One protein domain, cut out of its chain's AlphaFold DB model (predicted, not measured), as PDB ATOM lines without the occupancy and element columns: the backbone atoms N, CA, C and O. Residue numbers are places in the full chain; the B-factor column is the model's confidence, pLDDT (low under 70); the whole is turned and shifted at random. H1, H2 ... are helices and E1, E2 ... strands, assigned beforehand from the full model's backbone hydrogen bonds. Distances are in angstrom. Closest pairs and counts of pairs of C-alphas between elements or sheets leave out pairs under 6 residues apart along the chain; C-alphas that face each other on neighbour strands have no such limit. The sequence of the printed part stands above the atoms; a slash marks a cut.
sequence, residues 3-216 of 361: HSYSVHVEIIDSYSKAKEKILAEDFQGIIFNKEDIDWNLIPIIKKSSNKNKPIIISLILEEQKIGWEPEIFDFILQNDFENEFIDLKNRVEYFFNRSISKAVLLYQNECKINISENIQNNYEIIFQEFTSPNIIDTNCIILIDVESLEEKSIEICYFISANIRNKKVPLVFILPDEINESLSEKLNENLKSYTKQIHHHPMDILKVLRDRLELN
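What this domain is: This is residues 3 to 216 of the 361 residues of the protein "Response regulator" of Ignavibacteria bacterium (UniProt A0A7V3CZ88). A strongly twisted sheet of five strands, E3 E7 E6 E4 E5, forms the core, with H3 over one face, H6 over the other, and H7 packed on H6. Past the edge strand E3 lies a small two-strand sheet, E1 E2; H2 packs by E3, H1 packs on H2, and H8 meets one end of H3. The printed part has 214 residues, with eight named helices and seven named strands in the order H1 E1 H2 E2 E3 H3 E4 H4 E5 E6 H5 H6 E7 H7 H8, and both sheets are parallel. The class is mixed, and the whole is compact, with a radius of gyration of the C-alphas of 16.6 A and spans of 45 by 38 by 37 A.

Where its parts are: The large sheet holds E3, residues 75 to 78, E7, 171 to 175, E6, 141 to 145, E4, 102 to 107, 16.4 A, and E5, 124 to 129, 16.3 A. E1 is residues 30 to 33 and E2 is 55 to 58. H3, residues 82 to 95, measures 20.4 A; H6, 152 to 162, 15.1 A; H7, 181 to 197, 25.5 A. H1, residues 15 to 24, 14.2 A, begins at C-alpha 15 (20.206, 50.019, 32.227). H8, residues 202 to 216, 22.4 A, ends at C-alpha 216 (42.481, 55.228, 22.506). H2 is residues 41 to 46, H4 117 to 122 and H5 146 to 149.

How they stand to each other: Across the large sheet, N 77 and O 173 of E3 and E7 are 2.9 A apart, N 172 and O 142 of E7 and E6 2.8 A, N 104 and O 141 of E6 and E4 2.8 A, and N 103 and O 124 of E4 and E5 2.8 A, within hydrogen-bond range. With H3 on one face and H6 on the other there are three layers, helices on both faces of the sheet. H6 runs along E6 at 1 degree on the local plane, at a height over the sheet of 9.5 A. H5 stands at the sheet's level, while H2 only grazes the sheet with residues 42 to 46. H4 only just grazes it with residues 119 to 122, with 5 pairs of C-alphas within 10 A. E4, H4, E5 and E6, H5 H6, E7 and E1, H2, E2 are strand-helix-strand units, parallel neighbour strands joined through helices, and E3, H3, E4 is a split one, with E7 and E6 between its strands; each crossover is right-handed. H6 and H7 touch at a shallow tilt of 26 degrees, the same way, the closest C-alphas being those of Ile 154 and Leu 191, 6.7 A apart. H3 and H8 touch at a steep tilt of 57 degrees, opposite ways, the closest C-alphas being those of Arg 91 and Leu 215, 7.2 A apart. H1 and H2 touch at a shallow tilt of 15 degrees, the same way, the closest C-alphas being those of Ile 22 and Ile 45, 6.5 A apart. In the small sheet, N 56 and O 30 are 2.8 A apart, within hydrogen-bond range; the closest C-alphas of E2 and E3, those of Ile 55 and Phe 75, are 6.6 A apart. Every O i to N i+4 pair is within hydrogen-bond range in H1, H2, H4 and H6; the counts are 8 of 10 in H3, 11 of 13 in H7 and 9 of 11 in H8, and H5 is too short for such a pair.

The domain as a whole: The two C-alphas farthest apart, those of Glu 63 and Asn 121, are 50.3 A apart. The printed part has no cut, and its long links are E2 to E3 and E5 to E6. The mean pLDDT of the printed part is 70.3; 88 residues are under 70, among them residues 57 to 76 and 193 to 216.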
ATOM      1  N   HIS A   3      39.263  60.377  39.171       46.50
ATOM      2  CA  HIS A   3      39.315  61.845  39.069       46.50
ATOM      3  C   HIS A   3      40.730  62.444  39.210       46.50
ATOM      4  O   HIS A   3      40.989  63.491  38.624       46.50
ATOM      5  N   SER A   4      41.664  61.789  39.919       39.78
ATOM      6  CA  SER A   4      43.057  62.270  40.020       39.78
ATOM      7  C   SER A   4      43.860  62.058  38.730       39.78
ATOM      8  O   SER A   4      44.919  62.652  38.553       39.78
ATOM      9  N   TYR A   5      43.338  61.271  37.785       46.28
ATOM     10  CA  TYR A   5      43.924  61.058  36.459       46.28
ATOM     11  C   TYR A   5      43.331  61.977  35.382       46.28
ATOM     12  O   TYR A   5      43.506  61.720  34.195       46.28
ATOM     13  N   SER A   6      42.625  63.051  35.765       52.94
ATOM     14  CA  SER A   6      41.885  63.914  34.824       52.94
ATOM     15  C   SER A   6      40.855  63.148  33.979       52.94
ATOM     16  O   SER A   6      40.519  63.557  32.869       52.94
ATOM     17  N   VAL A   7      40.353  62.024  34.501       57.53
ATOM     18  CA  VAL A   7      39.264  61.259  33.893       57.53
ATOM     19  C   VAL A   7      37.953  61.757  34.493       57.53
ATOM     20  O   VAL A   7      37.751  61.704  35.711       57.53
ATOM     21  N   HIS A   8      37.058  62.259  33.642       67.75
ATOM     22  CA  HIS A   8      35.683  62.522  34.040       67.75
ATOM     23  C   HIS A   8      34.943  61.186  34.097       67.75
ATOM     24  O   HIS A   8      34.747  60.543  33.067       67.75
ATOM     25  N   VAL A   9      34.577  60.753  35.301       70.56
ATOM     26  CA  VAL A   9      33.796  59.532  35.504       70.56
ATOM     27  C   VAL A   9      32.347  59.913  35.691       70.56
ATOM     28  O   VAL A   9      32.023  60.736  36.546       70.56
ATOM     29  N   GLU A  10      31.488  59.285  34.907       73.50
ATOM     30  CA  GLU A  10      30.053  59.356  35.085       73.50
ATOM     31  C   GLU A  10      29.536  57.985  35.513       73.50
ATOM     32  O   GLU A  10      29.763  56.984  34.836       73.50
ATOM     33  N   ILE A  11      28.885  57.948  36.673       74.44
ATOM     34  CA  ILE A  11      28.313  56.732  37.247       74.44
ATOM     35  C   ILE A  11      26.841  56.683  36.838       74.44
ATOM     36  O   ILE A  11      26.115  57.666  37.003       74.44
ATOM     37  N   ILE A  12      26.411  55.555  36.268       76.50
ATOM     38  CA  ILE A  12      25.041  55.356  35.795       76.50
ATOM     39  C   ILE A  12      24.447  54.121  36.469       76.50
ATOM     40  O   ILE A  12      24.891  53.003  36.228       76.50
ATOM     41  N   ASP A  13      23.391  54.333  37.252       71.62
ATOM     42  CA  ASP A  13      22.832  53.299  38.137       71.62
ATOM     43  C   ASP A  13      21.691  52.477  37.506       71.62
ATOM     44  O   ASP A  13      21.032  51.698  38.191       71.62
ATOM     45  N   SER A  14      21.368  52.676  36.219       79.69
ATOM     46  CA  SER A  14      20.312  51.894  35.562       79.69
ATOM     47  C   SER A  14      20.551  51.634  34.079       79.69
ATOM     48  O   SER A  14      21.023  52.503  33.344       79.69
ATOM     49  N   TYR A  15      20.124  50.450  33.626       78.62
ATOM     50  CA  TYR A  15      20.206  50.019  32.227       78.62
ATOM     51  C   TYR A  15      19.594  51.036  31.257       78.62
ATOM     52  O   TYR A  15      20.241  51.442  30.293       78.62
ATOM     53  N   SER A  16      18.364  51.491  31.521       81.50
ATOM     54  CA  SER A  16      17.658  52.404  30.612       81.50
ATOM     55  C   SER A  16      18.410  53.722  30.423       81.50
ATOM     56  O   SER A  16      18.539  54.195  29.298       81.50
ATOM     57  N   LYS A  17      18.973  54.279  31.507       83.19
ATOM     58  CA  LYS A  17      19.773  55.510  31.449       83.19
ATOM     59  C   LYS A  17      21.120  55.278  30.765       83.19
ATOM     60  O   LYS A  17      21.557  56.125  29.991       83.19
ATOM     61  N   ALA A  18      21.760  54.137  31.029       82.81
ATOM     62  CA  ALA A  18      23.031  53.779  30.405       82.81
ATOM     63  C   ALA A  18      22.868  53.661  28.889       82.81
ATOM     64  O   ALA A  18      23.637  54.255  28.138       82.81
ATOM     65  N   LYS A  19      21.810  52.980  28.439       85.06
ATOM     66  CA  LYS A  19      21.462  52.855  27.023       85.06
ATOM     67  C   LYS A  19      21.254  54.214  26.357       85.06
ATOM     68  O   LYS A  19      21.833  54.458  25.304       85.06
ATOM     69  N   GLU A  20      20.447  55.090  26.953       85.62
ATOM     70  CA  GLU A  20      20.198  56.432  26.407       85.62
ATOM     71  C   GLU A  20      21.494  57.244  26.278       85.62
ATOM     72  O   GLU A  20      21.747  57.824  25.224       85.62
ATOM     73  N   LYS A  21      22.355  57.224  27.301       85.44
ATOM     74  CA  LYS A  21      23.636  57.947  27.281       85.44
ATOM     75  C   LYS A  21      24.642  57.389  26.286       85.44
ATOM     76  O   LYS A  21      25.219  58.157  25.527       85.44
ATOM     77  N   ILE A  22      24.824  56.069  26.235       85.56
ATOM     78  CA  ILE A  22      25.738  55.399  25.289       85.56
ATOM     79  C   ILE A  22      25.381  55.714  23.830       85.56
ATOM     80  O   ILE A  22      26.251  55.690  22.957       85.56
ATOM     81  N   LEU A  23      24.099  55.963  23.556       85.56
ATOM     82  CA  LEU A  23      23.610  56.350  22.235       85.56
ATOM     83  C   LEU A  23      23.719  57.859  21.971       85.56
ATOM     84  O   LEU A  23      23.776  58.256  20.810       85.56
ATOM     85  N   ALA A  24      23.723  58.689  23.015       85.12
ATOM     86  CA  ALA A  24      23.720  60.147  22.904       85.12
ATOM     87  C   ALA A  24      25.118  60.787  22.973       85.12
ATOM     88  O   ALA A  24      25.308  61.880  22.440       85.12
ATOM     89  N   GLU A  25      26.083  60.140  23.629       85.69
ATOM     90  CA  GLU A  25      27.389  60.713  23.976       85.69
ATOM     91  C   GLU A  25      28.557  59.810  23.518       85.69
ATOM     92  O   GLU A  25      28.403  58.600  23.331       85.69
ATOM     93  N   ASP A  26      29.744  60.400  23.325       81.81
ATOM     94  CA  ASP A  26      30.985  59.677  23.004       81.81
ATOM     95  C   ASP A  26      31.862  59.545  24.256       81.81
ATOM     96  O   ASP A  26      32.215  60.535  24.900       81.81
ATOM     97  N   PHE A  27      32.224  58.311  24.589       81.44
ATOM     98  CA  PHE A  27      33.029  57.950  25.747       81.44
ATOM     99  C   PHE A  27      34.405  57.457  25.296       81.44
ATOM    100  O   PHE A  27      34.568  56.845  24.246       81.44
ATOM    101  N   GLN A  28      35.434  57.684  26.115       73.12
ATOM    102  CA  GLN A  28      36.785  57.166  25.839       73.12
ATOM    103  C   GLN A  28      36.969  55.706  26.275       73.12
ATOM    104  O   GLN A  28      37.930  55.059  25.872       73.12
ATOM    105  N   GLY A  29      36.039  55.190  27.076       74.88
ATOM    106  CA  GLY A  29      35.974  53.818  27.554       74.88
ATOM    107  C   GLY A  29      34.731  53.633  28.416       74.88
ATOM    108  O   GLY A  29      34.202  54.606  28.954       74.88
ATOM    109  N   ILE A  30      34.251  52.399  28.524       78.12
ATOM    110  CA  ILE A  30      33.045  52.063  29.288       78.12
ATOM    111  C   ILE A  30      33.419  51.019  30.330       78.12
ATOM    112  O   ILE A  30      34.039  50.013  29.991       78.12
ATOM    113  N   ILE A  31      33.049  51.267  31.589       75.44
ATOM    114  CA  ILE A  31      33.305  50.346  32.697       75.44
ATOM    115  C   ILE A  31      31.979  49.773  33.193       75.44
ATOM    116  O   ILE A  31      31.089  50.527  33.579       75.44
ATOM    117  N   PHE A  32      31.863  48.450  33.218       75.56
ATOM    118  CA  PHE A  32      30.731  47.747  33.819       75.56
ATOM    119  C   PHE A  32      31.097  47.278  35.223       75.56
ATOM    120  O   PHE A  32      32.141  46.652  35.391       75.56
ATOM    121  N   ASN A  33      30.249  47.564  36.217       70.12
ATOM    122  CA  ASN A  33      30.412  47.035  37.573       70.12
ATOM    123  C   ASN A  33      29.620  45.727  37.771       70.12
ATOM    124  O   ASN A  33      28.584  45.510  37.147       70.12
ATOM    125  N   LYS A  34      30.126  44.886  38.677       62.59
ATOM    126  CA  LYS A  34      29.784  43.485  38.952       62.59
ATOM    127  C   LYS A  34      28.311  43.126  39.075       62.59
ATOM    128  O   LYS A  34      27.973  42.008  38.699       62.59
ATOM    129  N   GLU A  35      27.504  43.936  39.765       58.66
ATOM    130  CA  GLU A  35      26.380  43.332  40.493       58.66
ATOM    131  C   GLU A  35      25.353  42.668  39.583       58.66
ATOM    132  O   GLU A  35      24.954  41.559  39.922       58.66
ATOM    133  N   ASP A  36      25.109  43.210  38.388       62.16
ATOM    134  CA  ASP A  36      24.441  42.523  37.282       62.16
ATOM    135  C   ASP A  36      24.833  43.205  35.964       62.16
ATOM    136  O   ASP A  36      24.218  44.185  35.535       62.16
ATOM    137  N   ILE A  37      25.899  42.717  35.324       73.88
ATOM    138  CA  ILE A  37      26.263  43.204  33.991       73.88
ATOM    139  C   ILE A  37      25.131  42.832  33.049       73.88
ATOM    140  O   ILE A  37      24.808  41.653  32.874       73.88
ATOM    141  N   ASP A  38      24.548  43.846  32.420       79.88
ATOM    142  CA  ASP A  38      23.640  43.615  31.314       79.88
ATOM    143  C   ASP A  38      24.455  43.418  30.037       79.88
ATOM    144  O   ASP A  38      24.850  44.374  29.360       79.88
ATOM    145  N   TRP A  39      24.711  42.151  29.716       81.44
ATOM    146  CA  TRP A  39      25.430  41.756  28.512       81.44
ATOM    147  C   TRP A  39      24.778  42.303  27.236       81.44
ATOM    148  O   TRP A  39      25.484  42.572  26.267       81.44
ATOM    149  N   ASN A  40      23.473  42.601  27.244       82.75
ATOM    150  CA  ASN A  40      22.775  43.183  26.094       82.75
ATOM    151  C   ASN A  40      23.183  44.634  25.798       82.75
ATOM    152  O   ASN A  40      22.926  45.124  24.697       82.75
ATOM    153  N   LEU A  41      23.826  45.346  26.736       82.56
ATOM    154  CA  LEU A  41      24.381  46.679  26.461       82.56
ATOM    155  C   LEU A  41      25.579  46.618  25.513       82.56
ATOM    156  O   LEU A  41      25.808  47.558  24.755       82.56
ATOM    157  N   ILE A  42      26.325  45.519  25.519       83.62
ATOM    158  CA  ILE A  42      27.568  45.389  24.761       83.62
ATOM    159  C   ILE A  42      27.310  45.410  23.242       83.62
ATOM    160  O   ILE A  42      27.919  46.244  22.563       83.62
ATOM    161  N   PRO A  43      26.364  44.624  22.684       82.12
ATOM    162  CA  PRO A  43      25.997  44.752  21.276       82.12
ATOM    163  C   PRO A  43      25.483  46.146  20.886       82.12
ATOM    164  O   PRO A  43      25.691  46.587  19.755       82.12
ATOM    165  N   ILE A  44      24.827  46.863  21.808       83.56
ATOM    166  CA  ILE A  44      24.333  48.229  21.573       83.56
ATOM    167  C   ILE A  44      25.502  49.215  21.468       83.56
ATOM    168  O   ILE A  44      25.527  50.025  20.543       83.56
ATOM    169  N   ILE A  45      26.490  49.118  22.364       83.06
ATOM    170  CA  ILE A  45      27.724  49.920  22.318       83.06
ATOM    171  C   ILE A  45      28.440  49.714  20.980       83.06
ATOM    172  O   ILE A  45      28.870  50.675  20.345       83.06
ATOM    173  N   LYS A  46      28.525  48.462  20.520       79.56
ATOM    174  CA  LYS A  46      29.184  48.098  19.257       79.56
ATOM    175  C   LYS A  46      28.457  48.612  18.011       79.56
ATOM    176  O   LYS A  46      29.067  48.749  16.958       79.56
ATOM    177  N   LYS A  47      27.189  49.005  18.148       79.94
ATOM    178  CA  LYS A  47      26.386  49.642  17.092       79.94
ATOM    179  C   LYS A  47      26.317  51.174  17.216       79.94
ATOM    180  O   LYS A  47      25.688  51.807  16.370       79.94
ATOM    181  N   SER A  48      26.936  51.781  18.233       81.88
ATOM    182  CA  SER A  48      26.907  53.235  18.463       81.88
ATOM    183  C   SER A  48      28.212  53.934  18.053       81.88
ATOM    184  O   SER A  48      29.141  53.317  17.523       81.88
ATOM    185  N   SER A  49      28.309  55.245  18.305       78.38
ATOM    186  CA  SER A  49      29.559  56.016  18.170       78.38
ATOM    187  C   SER A  49      30.715  55.426  18.988       78.38
ATOM    188  O   SER A  49      31.878  55.607  18.631       78.38
ATOM    189  N   ASN A  50      30.398  54.648  20.026       78.38
ATOM    190  CA  ASN A  50      31.349  54.040  20.949       78.38
ATOM    191  C   ASN A  50      31.908  52.679  20.480       78.38
ATOM    192  O   ASN A  50      32.594  51.997  21.241       78.38
ATOM    193  N   LYS A  51      31.657  52.263  19.233       74.12
ATOM    194  CA  LYS A  51      31.988  50.914  18.741       74.12
ATOM    195  C   LYS A  51      33.451  50.479  18.901       74.12
ATOM    196  O   LYS A  51      33.718  49.330  19.251       74.12
ATOM    197  N   ASN A  52      34.405  51.398  18.753       70.12
ATOM    198  CA  ASN A  52      35.835  51.087  18.883       70.12
ATOM    199  C   ASN A  52      36.369  51.336  20.301       70.12
ATOM    200  O   ASN A  52      37.565  51.190  20.532       70.12
ATOM    201  N   LYS A  53      35.524  51.717  21.258       76.00
ATOM    202  CA  LYS A  53      35.977  52.086  22.600       76.00
ATOM    203  C   LYS A  53      36.212  50.830  23.451       76.00
ATOM    204  O   LYS A  53      35.537  49.812  23.246       76.00
ATOM    205  N   PRO A  54      37.180  50.863  24.382       71.00
ATOM    206  CA  PRO A  54      37.453  49.750  25.273       71.00
ATOM    207  C   PRO A  54      36.264  49.565  26.214       71.00
ATOM    208  O   PRO A  54      35.738  50.531  26.777       71.00
ATOM    209  N   ILE A  55      35.849  48.314  26.373       75.00
ATOM    210  CA  ILE A  55      34.802  47.918  27.309       75.00
ATOM    211  C   ILE A  55      35.481  47.100  28.389       75.00
ATOM    212  O   ILE A  55      36.061  46.062  28.094       75.00
ATOM    213  N   ILE A  56      35.421  47.582  29.623       70.50
ATOM    214  CA  ILE A  56      36.146  47.000  30.743       70.50
ATOM    215  C   ILE A  56      35.123  46.574  31.777       70.50
ATOM    216  O   ILE A  56      34.391  47.387  32.331       70.50
ATOM    217  N   ILE A  57      35.054  45.282  32.042       69.00
ATOM    218  CA  ILE A  57      34.227  44.768  33.122       69.00
ATOM    219  C   ILE A  57      35.104  44.727  34.365       69.00
ATOM    220  O   ILE A  57      36.150  44.088  34.378       69.00
ATOM    221  N   SER A  58      34.690  45.440  35.403       62.91
ATOM    222  CA  SER A  58      35.402  45.503  36.669       62.91
ATOM    223  C   SER A  58      34.484  45.127  37.821       62.91
ATOM    224  O   SER A  58      33.259  45.199  37.746       62.91
ATOM    225  N   LEU A  59      35.101  44.710  38.918       54.56
ATOM    226  CA  LEU A  59      34.418  44.300  40.133       54.56
ATOM    227  C   LEU A  59      34.825  45.242  41.259       54.56
ATOM    228  O   LEU A  59      35.613  44.882  42.129       54.56
ATOM    229  N   ILE A  60      34.320  46.472  41.224       52.97
ATOM    230  CA  ILE A  60      34.643  47.468  42.245       52.97
ATOM    231  C   ILE A  60      33.608  47.336  43.366       52.97
ATOM    232  O   ILE A  60      32.495  47.849  43.259       52.97
ATOM    233  N   LEU A  61      33.971  46.629  44.443       49.62
ATOM    234  CA  LEU A  61      33.198  46.594  45.689       49.62
ATOM    235  C   LEU A  61      33.699  47.709  46.618       49.62
ATOM    236  O   LEU A  61      34.641  47.517  47.390       49.62
ATOM    237  N   GLU A  62      33.081  48.891  46.525       45.16
ATOM    238  CA  GLU A  62      33.502  50.087  47.275       45.16
ATOM    239  C   GLU A  62      33.482  49.889  48.802       45.16
ATOM    240  O   GLU A  62      34.337  50.427  49.505       45.16
ATOM    241  N   GLU A  63      32.560  49.079  49.330       40.62
ATOM    242  CA  GLU A  63      32.320  48.989  50.776       40.62
ATOM    243  C   GLU A  63      33.333  48.130  51.550       40.62
ATOM    244  O   GLU A  63      33.483  48.308  52.758       40.62
ATOM    245  N   GLN A  64      34.043  47.203  50.895       41.28
ATOM    246  CA  GLN A  64      34.849  46.200  51.609       41.28
ATOM    247  C   GLN A  64      36.357  46.298  51.378       41.28
ATOM    248  O   GLN A  64      37.095  45.594  52.059       41.28
ATOM    249  N   LYS A  65      36.844  47.156  50.466       44.47
ATOM    250  CA  LYS A  65      38.273  47.229  50.073       44.47
ATOM    251  C   LYS A  65      38.901  45.859  49.728       44.47
ATOM    252  O   LYS A  65      40.119  45.712  49.771       44.47
ATOM    253  N   ILE A  66      38.089  44.854  49.395       37.56
ATOM    254  CA  ILE A  66      38.514  43.489  49.069       37.56
ATOM    255  C   ILE A  66      37.895  43.111  47.720       37.56
ATOM    256  O   ILE A  66      36.703  43.322  47.507       37.56
ATOM    257  N   GLY A  67      38.715  42.506  46.855       38.59
ATOM    258  CA  GLY A  67      38.305  41.865  45.604       38.59
ATOM    259  C   GLY A  67      38.833  42.587  44.367       38.59
ATOM    260  O   GLY A  67      38.362  43.665  44.033       38.59
ATOM    261  N   TRP A  68      39.799  41.967  43.692       46.88
ATOM    262  CA  TRP A  68      40.322  42.412  42.397       46.88
ATOM    263  C   TRP A  68      40.653  41.157  41.606       46.88
ATOM    264  O   TRP A  68      41.609  40.474  41.954       46.88
ATOM    265  N   GLU A  69      39.753  40.759  40.705       43.91
ATOM    266  CA  GLU A  69      39.919  40.675  39.237       43.91
ATOM    267  C   GLU A  69      38.712  39.903  38.619       43.91
ATOM    268  O   GLU A  69      38.043  39.176  39.358       43.91
ATOM    269  N   PRO A  70      38.357  40.071  37.325       41.09
ATOM    270  CA  PRO A  70      39.190  39.443  36.308       41.09
ATOM    271  C   PRO A  70      39.513  40.383  35.135       41.09
ATOM    272  O   PRO A  70      38.637  41.060  34.596       41.09
ATOM    273  N   GLU A  71      40.788  40.414  34.742       50.75
ATOM    274  CA  GLU A  71      41.290  41.035  33.509       50.75
ATOM    275  C   GLU A  71      40.809  40.246  32.284       50.75
ATOM    276  O   GLU A  71      41.566  39.602  31.563       50.75
ATOM    277  N   ILE A  72      39.506  40.255  32.061       45.16
ATOM    278  CA  ILE A  72      38.885  39.723  30.857       45.16
ATOM    279  C   ILE A  72      38.432  40.945  30.060       45.16
ATOM    280  O   ILE A  72      38.212  42.008  30.633       45.16
ATOM    281  N   PHE A  73      38.284  40.823  28.749       55.75
ATOM    282  CA  PHE A  73      37.812  41.892  27.863       55.75
ATOM    283  C   PHE A  73      38.881  42.952  27.579       55.75
ATOM    284  O   PHE A  73      38.685  44.144  27.807       55.75
ATOM    285  N   ASP A  74      40.010  42.522  27.001       57.03
ATOM    286  CA  ASP A  74      40.902  43.485  26.353       57.03
ATOM    287  C   ASP A  74      40.173  44.151  25.186       57.03
ATOM    288  O   ASP A  74      40.273  45.363  25.023       57.03
ATOM    289  N   PHE A  75      39.348  43.415  24.437       61.53
ATOM    290  CA  PHE A  75      38.456  43.974  23.428       61.53
ATOM    291  C   PHE A  75      37.264  43.040  23.217       61.53
ATOM    292  O   PHE A  75      37.399  41.818  23.259       61.53
ATOM    293  N   ILE A  76      36.091  43.621  22.991       68.00
ATOM    294  CA  ILE A  76      34.886  42.880  22.627       68.00
ATOM    295  C   ILE A  76      34.566  43.156  21.162       68.00
ATOM    296  O   ILE A  76      34.523  44.323  20.762       68.00
ATOM    297  N   LEU A  77      34.318  42.097  20.402       70.38
ATOM    298  CA  LEU A  77      33.939  42.131  18.995       70.38
ATOM    299  C   LEU A  77      32.549  41.515  18.799       70.38
ATOM    300  O   LEU A  77      32.146  40.633  19.560       70.38
ATOM    301  N   GLN A  78      31.829  41.985  17.781       74.19
ATOM    302  CA  GLN A  78      30.652  41.290  17.235       74.19
ATOM    303  C   GLN A  78      31.087  40.234  16.210       74.19
ATOM    304  O   GLN A  78      32.232  40.254  15.777       74.19
ATOM    305  N   ASN A  79      30.201  39.319  15.809       64.94
ATOM    306  CA  ASN A  79      30.551  38.209  14.910       64.94
ATOM    307  C   ASN A  79      31.006  38.647  13.489       64.94
ATOM    308  O   ASN A  79      31.786  37.923  12.875       64.94
ATOM    309  N   ASP A  80      30.612  39.829  12.989       63.72
ATOM    310  CA  ASP A  80      30.977  40.361  11.653       63.72
ATOM    311  C   ASP A  80      32.122  41.414  11.712       63.72
ATOM    312  O   ASP A  80      31.937  42.600  11.426       63.72
ATOM    313  N   PHE A  81      33.337  41.010  12.109       65.69
ATOM    314  CA  PHE A  81      34.366  41.943  12.622       65.69
ATOM    315  C   PHE A  81      35.585  42.257  11.725       65.69
ATOM    316  O   PHE A  81      36.631  42.652  12.242       65.69
ATOM    317  N   GLU A  82      35.499  42.178  10.392       64.19
ATOM    318  CA  GLU A  82      36.682  42.346   9.513       64.19
ATOM    319  C   GLU A  82      37.460  43.659   9.737       64.19
ATOM    320  O   GLU A  82      38.675  43.646   9.954       64.19
ATOM    321  N   ASN A  83      36.759  44.794   9.776       61.44
ATOM    322  CA  ASN A  83      37.386  46.099  10.012       61.44
ATOM    323  C   ASN A  83      37.804  46.304  11.475       61.44
ATOM    324  O   ASN A  83      38.732  47.061  11.760       61.44
ATOM    325  N   GLU A  84      37.130  45.637  12.410       69.44
ATOM    326  CA  GLU A  84      37.423  45.765  13.837       69.44
ATOM    327  C   GLU A  84      38.650  44.944  14.239       69.44
ATOM    328  O   GLU A  84      39.362  45.350  15.155       69.44
ATOM    329  N   PHE A  85      38.947  43.841  13.538       73.38
ATOM    330  CA  PHE A  85      40.110  43.000  13.823       73.38
ATOM    331  C   PHE A  85      41.441  43.716  13.576       73.38
ATOM    332  O   PHE A  85      42.381  43.566  14.352       73.38
ATOM    333  N   ILE A  86      41.539  44.506  12.506       71.75
ATOM    334  CA  ILE A  86      42.775  45.226  12.171       71.75
ATOM    335  C   ILE A  86      43.027  46.343  13.192       71.75
ATOM    336  O   ILE A  86      44.131  46.469  13.719       71.75
ATOM    337  N   ASP A  87      41.986  47.111  13.527       72.06
ATOM    338  CA  ASP A  87      42.041  48.150  14.564       72.06
ATOM    339  C   ASP A  87      42.357  47.545  15.939       72.06
ATOM    340  O   ASP A  87      43.170  48.057  16.707       72.06
ATOM    341  N   LEU A  88      41.750  46.400  16.253       74.69
ATOM    342  CA  LEU A  88      42.086  45.589  17.416       74.69
ATOM    343  C   LEU A  88      43.567  45.206  17.432       74.69
ATOM    344  O   LEU A  88      44.245  45.474  18.419       74.69
ATOM    345  N   LYS A  89      44.068  44.599  16.357       74.88
ATOM    346  CA  LYS A  89      45.454  44.150  16.261       74.88
ATOM    347  C   LYS A  89      46.410  45.306  16.541       74.88
ATOM    348  O   LYS A  89      47.266  45.169  17.407       74.88
ATOM    349  N   ASN A  90      46.232  46.442  15.870       73.88
ATOM    350  CA  ASN A  90      47.117  47.594  16.041       73.88
ATOM    351  C   ASN A  90      47.113  48.098  17.492       73.88
ATOM    352  O   ASN A  90      48.172  48.364  18.059       73.88
ATOM    353  N   ARG A  91      45.935  48.163  18.127       72.56
ATOM    354  CA  ARG A  91      45.805  48.541  19.544       72.56
ATOM    355  C   ARG A  91      46.516  47.568  20.470       72.56
ATOM    356  O   ARG A  91      47.206  47.994  21.394       72.56
ATOM    357  N   VAL A  92      46.366  46.275  20.213       70.81
ATOM    358  CA  VAL A  92      47.012  45.218  20.989       70.81
ATOM    359  C   VAL A  92      48.536  45.270  20.815       70.81
ATOM    360  O   VAL A  92      49.263  45.247  21.805       70.81
ATOM    361  N   GLU A  93      49.043  45.376  19.586       72.44
ATOM    362  CA  GLU A  93      50.484  45.462  19.312       72.44
ATOM    363  C   GLU A  93      51.121  46.687  19.971       72.44
ATOM    364  O   GLU A  93      52.193  46.578  20.572       72.44
ATOM    365  N   TYR A  94      50.435  47.832  19.914       68.38
ATOM    366  CA  TYR A  94      50.866  49.052  20.584       68.38
ATOM    367  C   TYR A  94      50.887  48.881  22.108       68.38
ATOM    368  O   TYR A  94      51.894  49.184  22.743       68.38
ATOM    369  N   PHE A  95      49.813  48.340  22.703       64.56
ATOM    370  CA  PHE A  95      49.719  48.138  24.155       64.56
ATOM    371  C   PHE A  95      50.843  47.251  24.688       64.56
ATOM    372  O   PHE A  95      51.508  47.579  25.669       64.56
ATOM    373  N   PHE A  96      51.065  46.112  24.031       66.12
ATOM    374  CA  PHE A  96      52.084  45.158  24.450       66.12
ATOM    375  C   PHE A  96      53.481  45.506  23.920       66.12
ATOM    376  O   PHE A  96      54.429  44.777  24.220       66.12
ATOM    377  N   ASN A  97      53.609  46.600  23.157       67.56
ATOM    378  CA  ASN A  97      54.824  47.048  22.481       67.56
ATOM    379  C   ASN A  97      55.553  45.897  21.762       67.56
ATOM    380  O   ASN A  97      56.760  45.691  21.916       67.56
ATOM    381  N   ARG A  98      54.788  45.077  21.033       69.69
ATOM    382  CA  ARG A  98      55.290  43.904  20.308       69.69
ATOM    383  C   ARG A  98      54.432  43.623  19.088       69.69
ATOM    384  O   ARG A  98      53.216  43.754  19.148       69.69
ATOM    385  N   SER A  99      55.059  43.156  18.015       73.81
ATOM    386  CA  SER A  99      54.328  42.640  16.859       73.81
ATOM    387  C   SER A  99      53.701  41.291  17.195       73.81
ATOM    388  O   SER A  99      54.398  40.379  17.662       73.81
ATOM    389  N   ILE A 100      52.419  41.138  16.900       74.25
ATOM    390  CA  ILE A 100      51.699  39.880  17.023       74.25
ATOM    391  C   ILE A 100      51.295  39.473  15.613       74.25
ATOM    392  O   ILE A 100      50.669  40.236  14.890       74.25
ATOM    393  N   SER A 101      51.704  38.281  15.189       75.38
ATOM    394  CA  SER A 101      51.437  37.768  13.838       75.38
ATOM    395  C   SER A 101      50.385  36.661  13.819       75.38
ATOM    396  O   SER A 101      50.070  36.127  12.758       75.38
ATOM    397  N   LYS A 102      49.890  36.286  15.003       84.44
ATOM    398  CA  LYS A 102      49.124  35.068  15.225       84.44
ATOM    399  C   LYS A 102      47.918  35.300  16.124       84.44
ATOM    400  O   LYS A 102      48.005  36.024  17.119       84.44
ATOM    401  N   ALA A 103      46.796  34.674  15.785       84.25
ATOM    402  CA  ALA A 103      45.601  34.603  16.614       84.25
ATOM    403  C   ALA A 103      45.184  33.146  16.807       84.25
ATOM    404  O   ALA A 103      45.279  32.334  15.891       84.25
ATOM    405  N   VAL A 104      44.711  32.828  18.005       85.69
ATOM    406  CA  VAL A 104      44.154  31.523  18.351       85.69
ATOM    407  C   VAL A 104      42.684  31.717  18.679       85.69
ATOM    408  O   VAL A 104      42.359  32.370  19.665       85.69
ATOM    409  N   LEU A 105      41.806  31.168  17.846       86.94
ATOM    410  CA  LEU A 105      40.368  31.166  18.055       86.94
ATOM    411  C   LEU A 105      39.957  29.926  18.845       86.94
ATOM    412  O   LEU A 105      40.041  28.805  18.343       86.94
ATOM    413  N   LEU A 106      39.509  30.151  20.075       86.94
ATOM    414  CA  LEU A 106      38.980  29.140  20.972       86.94
ATOM    415  C   LEU A 106      37.469  29.024  20.799       86.94
ATOM    416  O   LEU A 106      36.747  30.013  20.924       86.94
ATOM    417  N   TYR A 107      37.012  27.800  20.559       87.62
ATOM    418  CA  TYR A 107      35.598  27.456  20.433       87.62
ATOM    419  C   TYR A 107      35.317  26.082  21.049       87.62
ATOM    420  O   TYR A 107      36.245  25.349  21.406       87.62
ATOM    421  N   GLN A 108      34.042  25.706  21.158       86.69
ATOM    422  CA  GLN A 108      33.647  24.350  21.539       86.69
ATOM    423  C   GLN A 108      32.598  23.774  20.582       86.69
ATOM    424  O   GLN A 108      31.630  24.446  20.236       86.69
ATOM    425  N   ASN A 109      32.759  22.499  20.208       83.31
ATOM    426  CA  ASN A 109      31.918  21.754  19.265       83.31
ATOM    427  C   ASN A 109      31.952  22.304  17.825       83.31
ATOM    428  O   ASN A 109      32.489  21.655  16.931       83.31
ATOM    429  N   GLU A 110      31.377  23.484  17.592       80.00
ATOM    430  CA  GLU A 110      31.254  24.109  16.275       80.00
ATOM    431  C   GLU A 110      31.569  25.601  16.385       80.00
ATOM    432  O   GLU A 110      30.981  26.313  17.198       80.00
ATOM    433  N   CYS A 111      32.508  26.066  15.562       77.44
ATOM    434  CA  CYS A 111      32.815  27.482  15.453       77.44
ATOM    435  C   CYS A 111      31.861  28.126  14.447       77.44
ATOM    436  O   CYS A 111      31.844  27.743  13.276       77.44
ATOM    437  N   LYS A 112      31.082  29.109  14.899       70.25
ATOM    438  CA  LYS A 112      30.140  29.855  14.047       70.25
ATOM    439  C   LYS A 112      30.722  31.152  13.492       70.25
ATOM    440  O   LYS A 112      30.067  31.841  12.714       70.25
ATOM    441  N   ILE A 113      31.944  31.487  13.887       74.81
ATOM    442  CA  ILE A 113      32.602  32.732  13.512       74.81
ATOM    443  C   ILE A 113      33.146  32.613  12.093       74.81
ATOM    444  O   ILE A 113      33.950  31.731  11.787       74.81
ATOM    445  N   ASN A 114      32.736  33.541  11.233       70.12
ATOM    446  CA  ASN A 114      33.226  33.617   9.869       70.12
ATOM    447  C   ASN A 114      34.414  34.583   9.789       70.12
ATOM    448  O   ASN A 114      34.294  35.761  10.111       70.12
ATOM    449  N   ILE A 115      35.567  34.084   9.350       71.75
ATOM    450  CA  ILE A 115      36.786  34.881   9.190       71.75
ATOM    451  C   ILE A 115      37.079  34.983   7.699       71.75
ATOM    452  O   ILE A 115      37.292  33.962   7.045       71.75
ATOM    453  N   SER A 116      37.100  36.207   7.167       67.31
ATOM    454  CA  SER A 116      37.326  36.442   5.739       67.31
ATOM    455  C   SER A 116      38.718  35.979   5.288       67.31
ATOM    456  O   SER A 116      39.692  35.998   6.050       67.31
ATOM    457  N   GLU A 117      38.836  35.616   4.008       62.84
ATOM    458  CA  GLU A 117      40.115  35.230   3.392       62.84
ATOM    459  C   GLU A 117      41.176  36.345   3.502       62.84
ATOM    460  O   GLU A 117      42.365  36.063   3.631       62.84
ATOM    461  N   ASN A 118      40.767  37.620   3.525       63.00
ATOM    462  CA  ASN A 118      41.678  38.760   3.679       63.00
ATOM    463  C   ASN A 118      42.427  38.752   5.014       63.00
ATOM    464  O   ASN A 118      43.609  39.098   5.060       63.00
ATOM    465  N   ILE A 119      41.751  38.376   6.103       68.88
ATOM    466  CA  ILE A 119      42.388  38.300   7.419       68.88
ATOM    467  C   ILE A 119      43.313  37.084   7.461       68.88
ATOM    468  O   ILE A 119      44.456  37.213   7.891       68.88
ATOM    469  N   GLN A 120      42.865  35.937   6.942       67.56
ATOM    470  CA  GLN A 120      43.668  34.708   6.898       67.56
ATOM    471  C   GLN A 120      44.955  34.863   6.070       67.56
ATOM    472  O   GLN A 120      45.974  34.259   6.392       67.56
ATOM    473  N   ASN A 121      44.936  35.700   5.029       65.69
ATOM    474  CA  ASN A 121      46.112  35.967   4.196       65.69
ATOM    475  C   ASN A 121      47.152  36.876   4.874       65.69
ATOM    476  O   ASN A 121      48.335  36.798   4.548       65.69
ATOM    477  N   ASN A 122      46.726  37.737   5.803       67.00
ATOM    478  CA  ASN A 122      47.590  38.714   6.478       67.00
ATOM    479  C   ASN A 122      47.945  38.323   7.920       67.00
ATOM    480  O   ASN A 122      48.788  38.972   8.546       67.00
ATOM    481  N   TYR A 123      47.286  37.300   8.463       72.69
ATOM    482  CA  TYR A 123      47.391  36.905   9.859       72.69
ATOM    483  C   TYR A 123      47.237  35.394  10.020       72.69
ATOM    484  O   TYR A 123      46.303  34.798   9.488       72.69
ATOM    485  N   GLU A 124      48.127  34.766  10.790       81.81
ATOM    486  CA  GLU A 124      48.020  33.335  11.066       81.81
ATOM    487  C   GLU A 124      46.900  33.100  12.084       81.81
ATOM    488  O   GLU A 124      47.047  33.416  13.266       81.81
ATOM    489  N   ILE A 125      45.771  32.553  11.632       82.25
ATOM    490  CA  ILE A 125      44.633  32.237  12.499       82.25
ATOM    491  C   ILE A 125      44.557  30.733  12.715       82.25
ATOM    492  O   ILE A 125      44.355  29.959  11.781       82.25
ATOM    493  N   ILE A 126      44.697  30.330  13.973       84.19
ATOM    494  CA  ILE A 126      44.577  28.945  14.409       84.19
ATOM    495  C   ILE A 126      43.212  28.742  15.047       84.19
ATOM    496  O   ILE A 126      42.906  29.342  16.072       84.19
ATOM    497  N   PHE A 127      42.423  27.842  14.475       84.56
ATOM    498  CA  PHE A 127      41.180  27.365  15.067       84.56
ATOM    499  C   PHE A 127      41.504  26.231  16.038       84.56
ATOM    500  O   PHE A 127      42.098  25.225  15.645       84.56
ATOM    501  N   GLN A 128      41.135  26.394  17.305       84.50
ATOM    502  CA  GLN A 128      41.430  25.430  18.353       84.50
ATOM    503  C   GLN A 128      40.186  25.139  19.193       84.50
ATOM    504  O   GLN A 128      39.672  25.999  19.905       84.50
ATOM    505  N   GLU A 129      39.742  23.883  19.167       83.12
ATOM    506  CA  GLU A 129      38.709  23.418  20.085       83.12
ATOM    507  C   GLU A 129      39.256  23.379  21.519       83.12
ATOM    508  O   GLU A 129      40.321  22.808  21.799       83.12
ATOM    509  N   PHE A 130      38.534  24.004  22.448       79.00
ATOM    510  CA  PHE A 130      38.967  24.100  23.830       79.00
ATOM    511  C   PHE A 130      38.804  22.760  24.559       79.00
ATOM    512  O   PHE A 130      37.706  22.342  24.921       79.00
ATOM    513  N   THR A 131      39.935  22.102  24.816       69.88
ATOM    514  CA  THR A 131      40.012  20.844  25.582       69.88
ATOM    515  C   THR A 131      40.824  20.976  26.871       69.88
ATOM    516  O   THR A 131      40.624  20.199  27.803       69.88
ATOM    517  N   SER A 132      41.742  21.950  26.951       66.06
ATOM    518  CA  SER A 132      42.536  22.239  28.151       66.06
ATOM    519  C   SER A 132      43.093  23.676  28.143       66.06
ATOM    520  O   SER A 132      43.314  24.229  27.065       66.06
ATOM    521  N   PRO A 133      43.387  24.273  29.318       60.00
ATOM    522  CA  PRO A 133      43.860  25.660  29.453       60.00
ATOM    523  C   PRO A 133      45.340  25.894  29.090       60.00
ATOM    524  O   PRO A 133      45.884  26.970  29.340       60.00
ATOM    525  N   ASN A 134      46.031  24.908  28.512       57.03
ATOM    526  CA  ASN A 134      47.448  25.042  28.189       57.03
ATOM    527  C   ASN A 134      47.650  25.798  26.873       57.03
ATOM    528  O   ASN A 134      47.604  25.214  25.791       57.03
ATOM    529  N   ILE A 135      47.942  27.094  26.975       59.03
ATOM    530  CA  ILE A 135      48.443  27.883  25.846       59.03
ATOM    531  C   ILE A 135      49.939  27.625  25.683       59.03
ATOM    532  O   ILE A 135      50.718  27.769  26.625       59.03
ATOM    533  N   ILE A 136      50.328  27.244  24.472       50.94
ATOM    534  CA  ILE A 136      51.710  26.898  24.121       50.94
ATOM    535  C   ILE A 136      52.495  28.144  23.671       50.94
ATOM    536  O   ILE A 136      53.715  28.187  23.818       50.94
ATOM    537  N   ASP A 137      51.803  29.161  23.155       65.00
ATOM    538  CA  ASP A 137      52.394  30.324  22.495       65.00
ATOM    539  C   ASP A 137      51.927  31.631  23.145       65.00
ATOM    540  O   ASP A 137      50.750  31.983  23.103       65.00
ATOM    541  N   THR A 138      52.855  32.366  23.754       66.00
ATOM    542  CA  THR A 138      52.560  33.634  24.430       66.00
ATOM    543  C   THR A 138      52.590  34.830  23.479       66.00
ATOM    544  O   THR A 138      52.280  35.948  23.903       66.00
ATOM    545  N   ASN A 139      52.954  34.633  22.205       74.56
ATOM    546  CA  ASN A 139      53.002  35.666  21.170       74.56
ATOM    547  C   ASN A 139      51.828  35.564  20.186       74.56
ATOM    548  O   ASN A 139      52.004  35.631  18.970       74.56
ATOM    549  N   CYS A 140      50.620  35.412  20.723       79.56
ATOM    550  CA  CYS A 140      49.381  35.399  19.957       79.56
ATOM    551  C   CYS A 140      48.306  36.262  20.627       79.56
ATOM    552  O   CYS A 140      48.441  36.616  21.797       79.56
ATOM    553  N   ILE A 141      47.252  36.593  19.882       81.81
ATOM    554  CA  ILE A 141      45.972  37.076  20.422       81.81
ATOM    555  C   ILE A 141      45.071  35.860  20.615       81.81
ATOM    556  O   ILE A 141      44.975  35.033  19.710       81.81
ATOM    557  N   ILE A 142      44.382  35.751  21.744       82.75
ATOM    558  CA  ILE A 142      43.385  34.697  21.936       82.75
ATOM    559  C   ILE A 142      42.005  35.289  21.714       82.75
ATOM    560  O   ILE A 142      41.593  36.218  22.403       82.75
ATOM    561  N   LEU A 143      41.310  34.735  20.734       84.25
ATOM    562  CA  LEU A 143      39.934  35.047  20.399       84.25
ATOM    563  C   LEU A 143      39.039  33.983  21.039       84.25
ATOM    564  O   LEU A 143      39.299  32.793  20.891       84.25
ATOM    565  N   ILE A 144      38.004  34.397  21.758       86.00
ATOM    566  CA  ILE A 144      37.130  33.509  22.529       86.00
ATOM    567  C   ILE A 144      35.719  33.639  21.979       86.00
ATOM    568  O   ILE A 144      35.092  34.689  22.114       86.00
ATOM    569  N   ASP A 145      35.234  32.567  21.359       87.62
ATOM    570  CA  ASP A 145      33.869  32.462  20.852       87.62
ATOM    571  C   ASP A 145      32.900  32.238  22.021       87.62
ATOM    572  O   ASP A 145      32.739  31.115  22.511       87.62
ATOM    573  N   VAL A 146      32.264  33.315  22.480       86.81
ATOM    574  CA  VAL A 146      31.346  33.281  23.626       86.81
ATOM    575  C   VAL A 146      30.078  32.498  23.305       86.81
ATOM    576  O   VAL A 146      29.530  31.854  24.196       86.81
ATOM    577  N   GLU A 147      29.617  32.517  22.053       86.62
ATOM    578  CA  GLU A 147      28.418  31.778  21.655       86.62
ATOM    579  C   GLU A 147      28.656  30.267  21.758       86.62
ATOM    580  O   GLU A 147      27.796  29.540  22.250       86.62
ATOM    581  N   SER A 148      29.835  29.795  21.342       87.25
ATOM    582  CA  SER A 148      30.173  28.369  21.410       87.25
ATOM    583  C   SER A 148      30.584  27.897  22.815       87.25
ATOM    584  O   SER A 148      30.305  26.756  23.187       87.25
ATOM    585  N   LEU A 149      31.259  28.752  23.596       85.50
ATOM    586  CA  LEU A 149      31.841  28.399  24.899       85.50
ATOM    587  C   LEU A 149      30.922  28.702  26.086       85.50
ATOM    588  O   LEU A 149      31.112  28.133  27.162       85.50
ATOM    589  N   GLU A 150      29.950  29.594  25.906       87.12
ATOM    590  CA  GLU A 150      29.015  30.052  26.934       87.12
ATOM    591  C   GLU A 150      29.731  30.430  28.250       87.12
ATOM    592  O   GLU A 150      30.652  31.250  28.254       87.12
ATOM    593  N   GLU A 151      29.354  29.817  29.376       80.81
ATOM    594  CA  GLU A 151      29.946  30.039  30.703       80.81
ATOM    595  C   GLU A 151      31.448  29.732  30.772       80.81
ATOM    596  O   GLU A 151      32.178  30.376  31.528       80.81
ATOM    597  N   LYS A 152      31.942  28.795  29.951       80.38
ATOM    598  CA  LYS A 152      33.363  28.424  29.949       80.38
ATOM    599  C   LYS A 152      34.254  29.532  29.411       80.38
ATOM    600  O   LYS A 152      35.446  29.530  29.697       80.38
ATOM    601  N   SER A 153      33.704  30.481  28.652       80.44
ATOM    602  CA  SER A 153      34.457  31.637  28.154       80.44
ATOM    603  C   SER A 153      35.134  32.408  29.297       80.44
ATOM    604  O   SER A 153      36.307  32.767  29.192       80.44
ATOM    605  N   ILE A 154      34.439  32.585  30.424       77.62
ATOM    606  CA  ILE A 154      34.956  33.265  31.621       77.62
ATOM    607  C   ILE A 154      35.997  32.399  32.337       77.62
ATOM    608  O   ILE A 154      37.070  32.887  32.694       77.62
ATOM    609  N   GLU A 155      35.700  31.109  32.508       75.75
ATOM    610  CA  GLU A 155      36.600  30.131  33.128       75.75
ATOM    611  C   GLU A 155      37.951  30.060  32.398       75.75
ATOM    612  O   GLU A 155      39.014  30.114  33.019       75.75
ATOM    613  N   ILE A 156      37.914  29.990  31.066       76.06
ATOM    614  CA  ILE A 156      39.097  29.971  30.201       76.06
ATOM    615  C   ILE A 156      39.973  31.179  30.484       76.06
ATOM    616  O   ILE A 156      41.176  31.040  30.687       76.06
ATOM    617  N   CYS A 157      39.374  32.360  30.546       73.38
ATOM    618  CA  CYS A 157      40.142  33.571  30.767       73.38
ATOM    619  C   CYS A 157      40.791  33.601  32.127       73.38
ATOM    620  O   CYS A 157      41.960  33.955  32.210       73.38
ATOM    621  N   TYR A 158      40.065  33.178  33.161       70.12
ATOM    622  CA  TYR A 158      40.621  33.070  34.497       70.12
ATOM    623  C   TYR A 158      41.845  32.148  34.521       70.12
ATOM    624  O   TYR A 158      42.881  32.497  35.082       70.12
ATOM    625  N   PHE A 159      41.776  30.985  33.870       71.12
ATOM    626  CA  PHE A 159      42.925  30.080  33.814       71.12
ATOM    627  C   PHE A 159      44.102  30.639  33.020       71.12
ATOM    628  O   PHE A 159      45.258  30.404  33.381       71.12
ATOM    629  N   ILE A 160      43.819  31.360  31.937       69.50
ATOM    630  CA  ILE A 160      44.849  31.978  31.111       69.50
ATOM    631  C   ILE A 160      45.519  33.121  31.877       69.50
ATOM    632  O   ILE A 160      46.745  33.142  31.962       69.50
ATOM    633  N   SER A 161      44.746  34.022  32.483       61.84
ATOM    634  CA  SER A 161      45.261  35.187  33.208       61.84
ATOM    635  C   SER A 161      45.974  34.803  34.509       61.84
ATOM    636  O   SER A 161      46.992  35.403  34.852       61.84
ATOM    637  N   ALA A 162      45.523  33.746  35.194       59.00
ATOM    638  CA  ALA A 162      46.161  33.246  36.412       59.00
ATOM    639  C   ALA A 162      47.573  32.675  36.172       59.00
ATOM    640  O   ALA A 162      48.370  32.552  37.107       59.00
ATOM    641  N   ASN A 163      47.917  32.311  34.934       59.47
ATOM    642  CA  ASN A 163      49.243  31.805  34.614       59.47
ATOM    643  C   ASN A 163      50.210  32.963  34.328       59.47
ATOM    644  O   ASN A 163      50.086  33.663  33.328       59.47
ATOM    645  N   ILE A 164      51.250  33.111  35.155       50.59
ATOM    646  CA  ILE A 164      52.267  34.176  35.040       50.59
ATOM    647  C   ILE A 164      52.900  34.237  33.639       50.59
ATOM    648  O   ILE A 164      53.231  35.320  33.157       50.59
ATOM    649  N   ARG A 165      53.047  33.093  32.953       53.09
ATOM    650  CA  ARG A 165      53.587  33.047  31.579       53.09
ATOM    651  C   ARG A 165      52.648  33.675  30.547       53.09
ATOM    652  O   ARG A 165      53.118  34.154  29.522       53.09
ATOM    653  N   ASN A 166      51.353  33.699  30.846       55.38
ATOM    654  CA  ASN A 166      50.289  34.133  29.954       55.38
ATOM    655  C   ASN A 166      49.661  35.471  30.381       55.38
ATOM    656  O   ASN A 166      48.811  35.980  29.663       55.38
ATOM    657  N   LYS A 167      50.136  36.094  31.474       57.66
ATOM    658  CA  LYS A 167      49.649  37.391  31.995       57.66
ATOM    659  C   LYS A 167      49.705  38.546  30.975       57.66
ATOM    660  O   LYS A 167      49.123  39.596  31.186       57.66
ATOM    661  N   LYS A 168      50.432  38.375  29.864       62.09
ATOM    662  CA  LYS A 168      50.540  39.356  28.769       62.09
ATOM    663  C   LYS A 168      49.907  38.889  27.456       62.09
ATOM    664  O   LYS A 168      50.194  39.466  26.407       62.09
ATOM    665  N   VAL A 169      49.139  37.802  27.476       73.06
ATOM    666  CA  VAL A 169      48.436  37.309  26.291       73.06
ATOM    667  C   VAL A 169      47.105  38.059  26.187       73.06
ATOM    668  O   VAL A 169      46.287  37.927  27.091       73.06
ATOM    669  N   PRO A 170      46.883  38.837  25.116       74.12
ATOM    670  CA  PRO A 170      45.634  39.555  24.906       74.12
ATOM    671  C   PRO A 170      44.463  38.583  24.747       74.12
ATOM    672  O   PRO A 170      44.529  37.671  23.914       74.12
ATOM    673  N   LEU A 171      43.389  38.813  25.504       79.06
ATOM    674  CA  LEU A 171      42.155  38.021  25.461       79.06
ATOM    675  C   LEU A 171      41.003  38.845  24.878       79.06
ATOM    676  O   LEU A 171      40.613  39.878  25.423       79.06
ATOM    677  N   VAL A 172      40.418  38.369  23.784       79.44
ATOM    678  CA  VAL A 172      39.390  39.085  23.023       79.44
ATOM    679  C   VAL A 172      38.141  38.229  22.925       79.44
ATOM    680  O   VAL A 172      38.202  37.076  22.507       79.44
ATOM    681  N   PHE A 173      37.003  38.801  23.302       81.94
ATOM    682  CA  PHE A 173      35.723  38.100  23.294       81.94
ATOM    683  C   PHE A 173      34.993  38.421  22.011       81.94
ATOM    684  O   PHE A 173      34.847  39.589  21.652       81.94
ATOM    685  N   ILE A 174      34.502  37.380  21.358       83.25
ATOM    686  CA  ILE A 174      33.636  37.500  20.200       83.25
ATOM    687  C   ILE A 174      32.246  37.108  20.680       83.25
ATOM    688  O   ILE A 174      32.007  35.962  21.066       83.25
ATOM    689  N   LEU A 175      31.366  38.105  20.757       84.19
ATOM    690  CA  LEU A 175      29.993  37.935  21.207       84.19
ATOM    691  C   LEU A 175      29.040  37.817  20.016       84.19
ATOM    692  O   LEU A 175      29.262  38.456  18.983       84.19
ATOM    693  N   PRO A 176      27.942  37.061  20.185       82.81
ATOM    694  CA  PRO A 176      26.883  37.019  19.191       82.81
ATOM    695  C   PRO A 176      26.200  38.388  19.056       82.81
ATOM    696  O   PRO A 176      26.207  39.213  19.974       82.81
ATOM    697  N   ASP A 177      25.562  38.615  17.906       78.12
ATOM    698  CA  ASP A 177      24.850  39.868  17.615       78.12
ATOM    699  C   ASP A 177      23.679  40.132  18.568       78.12
ATOM    700  O   ASP A 177      23.338  41.289  18.844       78.12
ATOM    701  N   GLU A 178      23.077  39.050  19.060       80.75
ATOM    702  CA  GLU A 178      22.022  39.038  20.061       80.75
ATOM    703  C   GLU A 178      22.405  38.078  21.185       80.75
ATOM    704  O   GLU A 178      22.812  36.940  20.951       80.75
ATOM    705  N   ILE A 179      22.256  38.544  22.422       85.62
ATOM    706  CA  ILE A 179      22.524  37.758  23.622       85.62
ATOM    707  C   ILE A 179      21.170  37.401  24.224       85.62
ATOM    708  O   ILE A 179      20.313  38.261  24.414       85.62
ATOM    709  N   ASN A 180      20.945  36.115  24.475       86.44
ATOM    710  CA  ASN A 180      19.707  35.659  25.097       86.44
ATOM    711  C   ASN A 180      19.823  35.675  26.632       86.44
ATOM    712  O   ASN A 180      20.919  35.700  27.196       86.44
ATOM    713  N   GLU A 181      18.672  35.647  27.309       85.44
ATOM    714  CA  GLU A 181      18.593  35.691  28.776       85.44
ATOM    715  C   GLU A 181      19.370  34.532  29.421       85.44
ATOM    716  O   GLU A 181      20.152  34.752  30.339       85.44
ATOM    717  N   SER A 182      19.272  33.326  28.853       87.38
ATOM    718  CA  SER A 182      19.977  32.141  29.359       87.38
ATOM    719  C   SER A 182      21.507  32.274  29.325       87.38
ATOM    720  O   SER A 182      22.176  31.884  30.280       87.38
ATOM    721  N   LEU A 183      22.078  32.818  28.248       85.56
ATOM    722  CA  LEU A 183      23.516  33.052  28.121       85.56
ATOM    723  C   LEU A 183      23.965  34.145  29.094       85.56
ATOM    724  O   LEU A 183      24.983  33.987  29.762       85.56
ATOM    725  N   SER A 184      23.185  35.221  29.218       85.56
ATOM    726  CA  SER A 184      23.460  36.299  30.172       85.56
ATOM    727  C   SER A 184      23.475  35.794  31.619       85.56
ATOM    728  O   SER A 184      24.381  36.135  32.381       85.56
ATOM    729  N   GLU A 185      22.504  34.960  32.003       84.06
ATOM    730  CA  GLU A 185      22.446  34.329  33.327       84.06
ATOM    731  C   GLU A 185      23.682  33.463  33.586       84.06
ATOM    732  O   GLU A 185      24.379  33.678  34.579       84.06
ATOM    733  N   LYS A 186      24.013  32.559  32.655       84.88
ATOM    734  CA  LYS A 186      25.198  31.688  32.733       84.88
ATOM    735  C   LYS A 186      26.499  32.477  32.899       84.88
ATOM    736  O   LYS A 186      27.310  32.162  33.769       84.88
ATOM    737  N   LEU A 187      26.698  33.528  32.098       83.31
ATOM    738  CA  LEU A 187      27.881  34.388  32.194       83.31
ATOM    739  C   LEU A 187      27.947  35.101  33.556       83.31
ATOM    740  O   LEU A 187      29.000  35.140  34.195       83.31
ATOM    741  N   ASN A 188      26.822  35.631  34.039       79.81
ATOM    742  CA  ASN A 188      26.767  36.338  35.318       79.81
ATOM    743  C   ASN A 188      26.981  35.411  36.523       79.81
ATOM    744  O   ASN A 188      27.710  35.775  37.450       79.81
ATOM    745  N   GLU A 189      26.390  34.216  36.530       79.25
ATOM    746  CA  GLU A 189      26.602  33.218  37.585       79.25
ATOM    747  C   GLU A 189      28.063  32.767  37.648       79.25
ATOM    748  O   GLU A 189      28.667  32.742  38.728       79.25
ATOM    749  N   ASN A 190      28.651  32.480  36.486       75.50
ATOM    750  CA  ASN A 190      30.037  32.061  36.377       75.50
ATOM    751  C   ASN A 190      30.983  33.167  36.876       75.50
ATOM    752  O   ASN A 190      31.756  32.915  37.804       75.50
ATOM    753  N   LEU A 191      30.822  34.415  36.408       74.25
ATOM    754  CA  LEU A 191      31.548  35.570  36.948       74.25
ATOM    755  C   LEU A 191      31.429  35.623  38.474       74.25
ATOM    756  O   LEU A 191      32.450  35.599  39.165       74.25
ATOM    757  N   LYS A 192      30.201  35.619  39.020       72.19
ATOM    758  CA  LYS A 192      29.933  35.674  40.472       72.19
ATOM    759  C   LYS A 192      30.682  34.575  41.238       72.19
ATOM    760  O   LYS A 192      31.171  34.849  42.338       72.19
ATOM    761  N   SER A 193      30.829  33.376  40.676       69.94
ATOM    762  CA  SER A 193      31.556  32.264  41.305       69.94
ATOM    763  C   SER A 193      33.074  32.499  41.398       69.94
ATOM    764  O   SER A 193      33.639  32.353  42.487       69.94
ATOM    765  N   TYR A 194      33.716  32.959  40.318       64.81
ATOM    766  CA  TYR A 194      35.160  33.217  40.288       64.81
ATOM    767  C   TYR A 194      35.529  34.467  41.079       64.81
ATOM    768  O   TYR A 194      36.549  34.481  41.760       64.81
ATOM    769  N   THR A 195      34.652  35.474  41.127       58.62
ATOM    770  CA  THR A 195      34.904  36.704  41.898       58.62
ATOM    771  C   THR A 195      35.162  36.474  43.395       58.62
ATOM    772  O   THR A 195      35.775  37.315  44.044       58.62
ATOM    773  N   LYS A 196      34.664  35.369  43.973       55.34
ATOM    774  CA  LYS A 196      34.820  35.057  45.406       55.34
ATOM    775  C   LYS A 196      36.197  34.485  45.752       55.34
ATOM    776  O   LYS A 196      36.506  34.363  46.932       55.34
ATOM    777  N   GLN A 197      36.992  34.109  44.751       52.19
ATOM    778  CA  GLN A 197      38.242  33.365  44.926       52.19
ATOM    779  C   GLN A 197      39.499  34.225  44.706       52.19
ATOM    780  O   GLN A 197      40.608  33.702  44.787       52.19
ATOM    781  N   ILE A 198      39.350  35.529  44.433       52.56
ATOM    782  CA  ILE A 198      40.431  36.369  43.899       52.56
ATOM    783  C   ILE A 198      40.820  37.488  44.878       52.56
ATOM    784  O   ILE A 198      39.976  38.239  45.371       52.56
ATOM    785  N   HIS A 199      42.129  37.623  45.107       46.94
ATOM    786  CA  HIS A 199      42.754  38.663  45.924       46.94
ATOM    787  C   HIS A 199      43.863  39.392  45.127       46.94
ATOM    788  O   HIS A 199      45.027  39.030  45.263       46.94
ATOM    789  N   HIS A 200      43.545  40.407  44.313       47.72
ATOM    790  CA  HIS A 200      44.541  41.399  43.834       47.72
ATOM    791  C   HIS A 200      44.318  42.776  44.490       47.72
ATOM    792  O   HIS A 200      43.472  42.882  45.380       47.72
ATOM    793  N   HIS A 201      45.074  43.814  44.108       45.97
ATOM    794  CA  HIS A 201      45.049  45.132  44.753       45.97
ATOM    795  C   HIS A 201      44.359  46.222  43.897       45.97
ATOM    796  O   HIS A 201      44.472  46.209  42.671       45.97
ATOM    797  N   PRO A 202      43.731  47.242  44.525       44.50
ATOM    798  CA  PRO A 202      43.068  48.351  43.840       44.50
ATOM    799  C   PRO A 202      43.772  49.119  42.738       44.50
ATOM    800  O   PRO A 202      43.136  49.689  41.849       44.50
ATOM    801  N   MET A 203      45.089  49.163  42.813       45.09
ATOM    802  CA  MET A 203      45.890  50.035  41.968       45.09
ATOM    803  C   MET A 203      46.252  49.414  40.623       45.09
ATOM    804  O   MET A 203      46.467  50.160  39.667       45.09
ATOM    805  N   ASP A 204      46.235  48.085  40.522       48.50
ATOM    806  CA  ASP A 204      46.608  47.368  39.302       48.50
ATOM    807  C   ASP A 204      45.601  47.651  38.184       48.50
ATOM    808  O   ASP A 204      45.972  48.099  37.100       48.50
ATOM    809  N   ILE A 205      44.306  47.557  38.495       51.38
ATOM    810  CA  ILE A 205      43.237  47.876  37.542       51.38
ATOM    811  C   ILE A 205      43.252  49.360  37.165       51.38
ATOM    812  O   ILE A 205      43.009  49.690  36.012       51.38
ATOM    813  N   LEU A 206      43.542  50.281  38.088       52.31
ATOM    814  CA  LEU A 206      43.556  51.718  37.775       52.31
ATOM    815  C   LEU A 206      44.712  52.107  36.853       52.31
ATOM    816  O   LEU A 206      44.529  52.937  35.960       52.31
ATOM    817  N   LYS A 207      45.882  51.492  37.043       52.38
ATOM    818  CA  LYS A 207      47.021  51.626  36.134       52.38
ATOM    819  C   LYS A 207      46.657  51.107  34.746       52.38
ATOM    820  O   LYS A 207      46.804  51.828  33.766       52.38
ATOM    821  N   VAL A 208      46.090  49.909  34.688       55.94
ATOM    822  CA  VAL A 208      45.642  49.284  33.444       55.94
ATOM    823  C   VAL A 208      44.557  50.125  32.749       55.94
ATOM    824  O   VAL A 208      44.630  50.355  31.545       55.94
ATOM    825  N   LEU A 209      43.581  50.651  33.494       57.34
ATOM    826  CA  LEU A 209      42.539  51.551  32.989       57.34
ATOM    827  C   LEU A 209      43.131  52.823  32.378       57.34
ATOM    828  O   LEU A 209      42.743  53.212  31.279       57.34
ATOM    829  N   ARG A 210      44.070  53.468  33.075       60.22
ATOM    830  CA  ARG A 210      44.755  54.667  32.581       60.22
ATOM    831  C   ARG A 210      45.505  54.373  31.285       60.22
ATOM    832  O   ARG A 210      45.273  55.066  30.299       60.22
ATOM    833  N   ASP A 211      46.353  53.349  31.291       59.06
ATOM    834  CA  ASP A 211      47.192  53.004  30.144       59.06
ATOM    835  C   ASP A 211      46.299  52.686  28.919       59.06
ATOM    836  O   ASP A 211      46.548  53.176  27.819       59.06
ATOM    837  N   ARG A 212      45.165  51.991  29.123       65.44
ATOM    838  CA  ARG A 212      44.152  51.696  28.085       65.44
ATOM    839  C   ARG A 212      43.408  52.933  27.561       65.44
ATOM    840  O   ARG A 212      43.088  53.003  26.371       65.44
ATOM    841  N   LEU A 213      43.097  53.907  28.414       64.31
ATOM    842  CA  LEU A 213      42.453  55.157  27.989       64.31
ATOM    843  C   LEU A 213      43.415  56.048  27.189       64.31
ATOM    844  O   LEU A 213      42.990  56.706  26.238       64.31
ATOM    845  N   GLU A 214      44.702  56.060  27.542       63.56
ATOM    846  CA  GLU A 214      45.738  56.789  26.798       63.56
ATOM    847  C   GLU A 214      45.926  56.231  25.383       63.56
ATOM    848  O   GLU A 214      46.009  57.019  24.437       63.56
ATOM    849  N   LEU A 215      45.858  54.904  25.213       62.22
ATOM    850  CA  LEU A 215      45.903  54.276  23.889       62.22
ATOM    851  C   LEU A 215      44.842  54.823  22.943       62.22
ATOM    852  O   LEU A 215      45.141  55.245  21.829       62.22
ATOM    853  N   ASN A 216      43.584  54.840  23.382       63.22
ATOM    854  CA  ASN A 216      42.481  55.228  22.506       63.22
ATOM    855  C   ASN A 216      42.568  56.692  22.072       63.22
ATOM    856  O   ASN A 216      42.164  57.016  20.959       63.22
TER     857      ASN A 216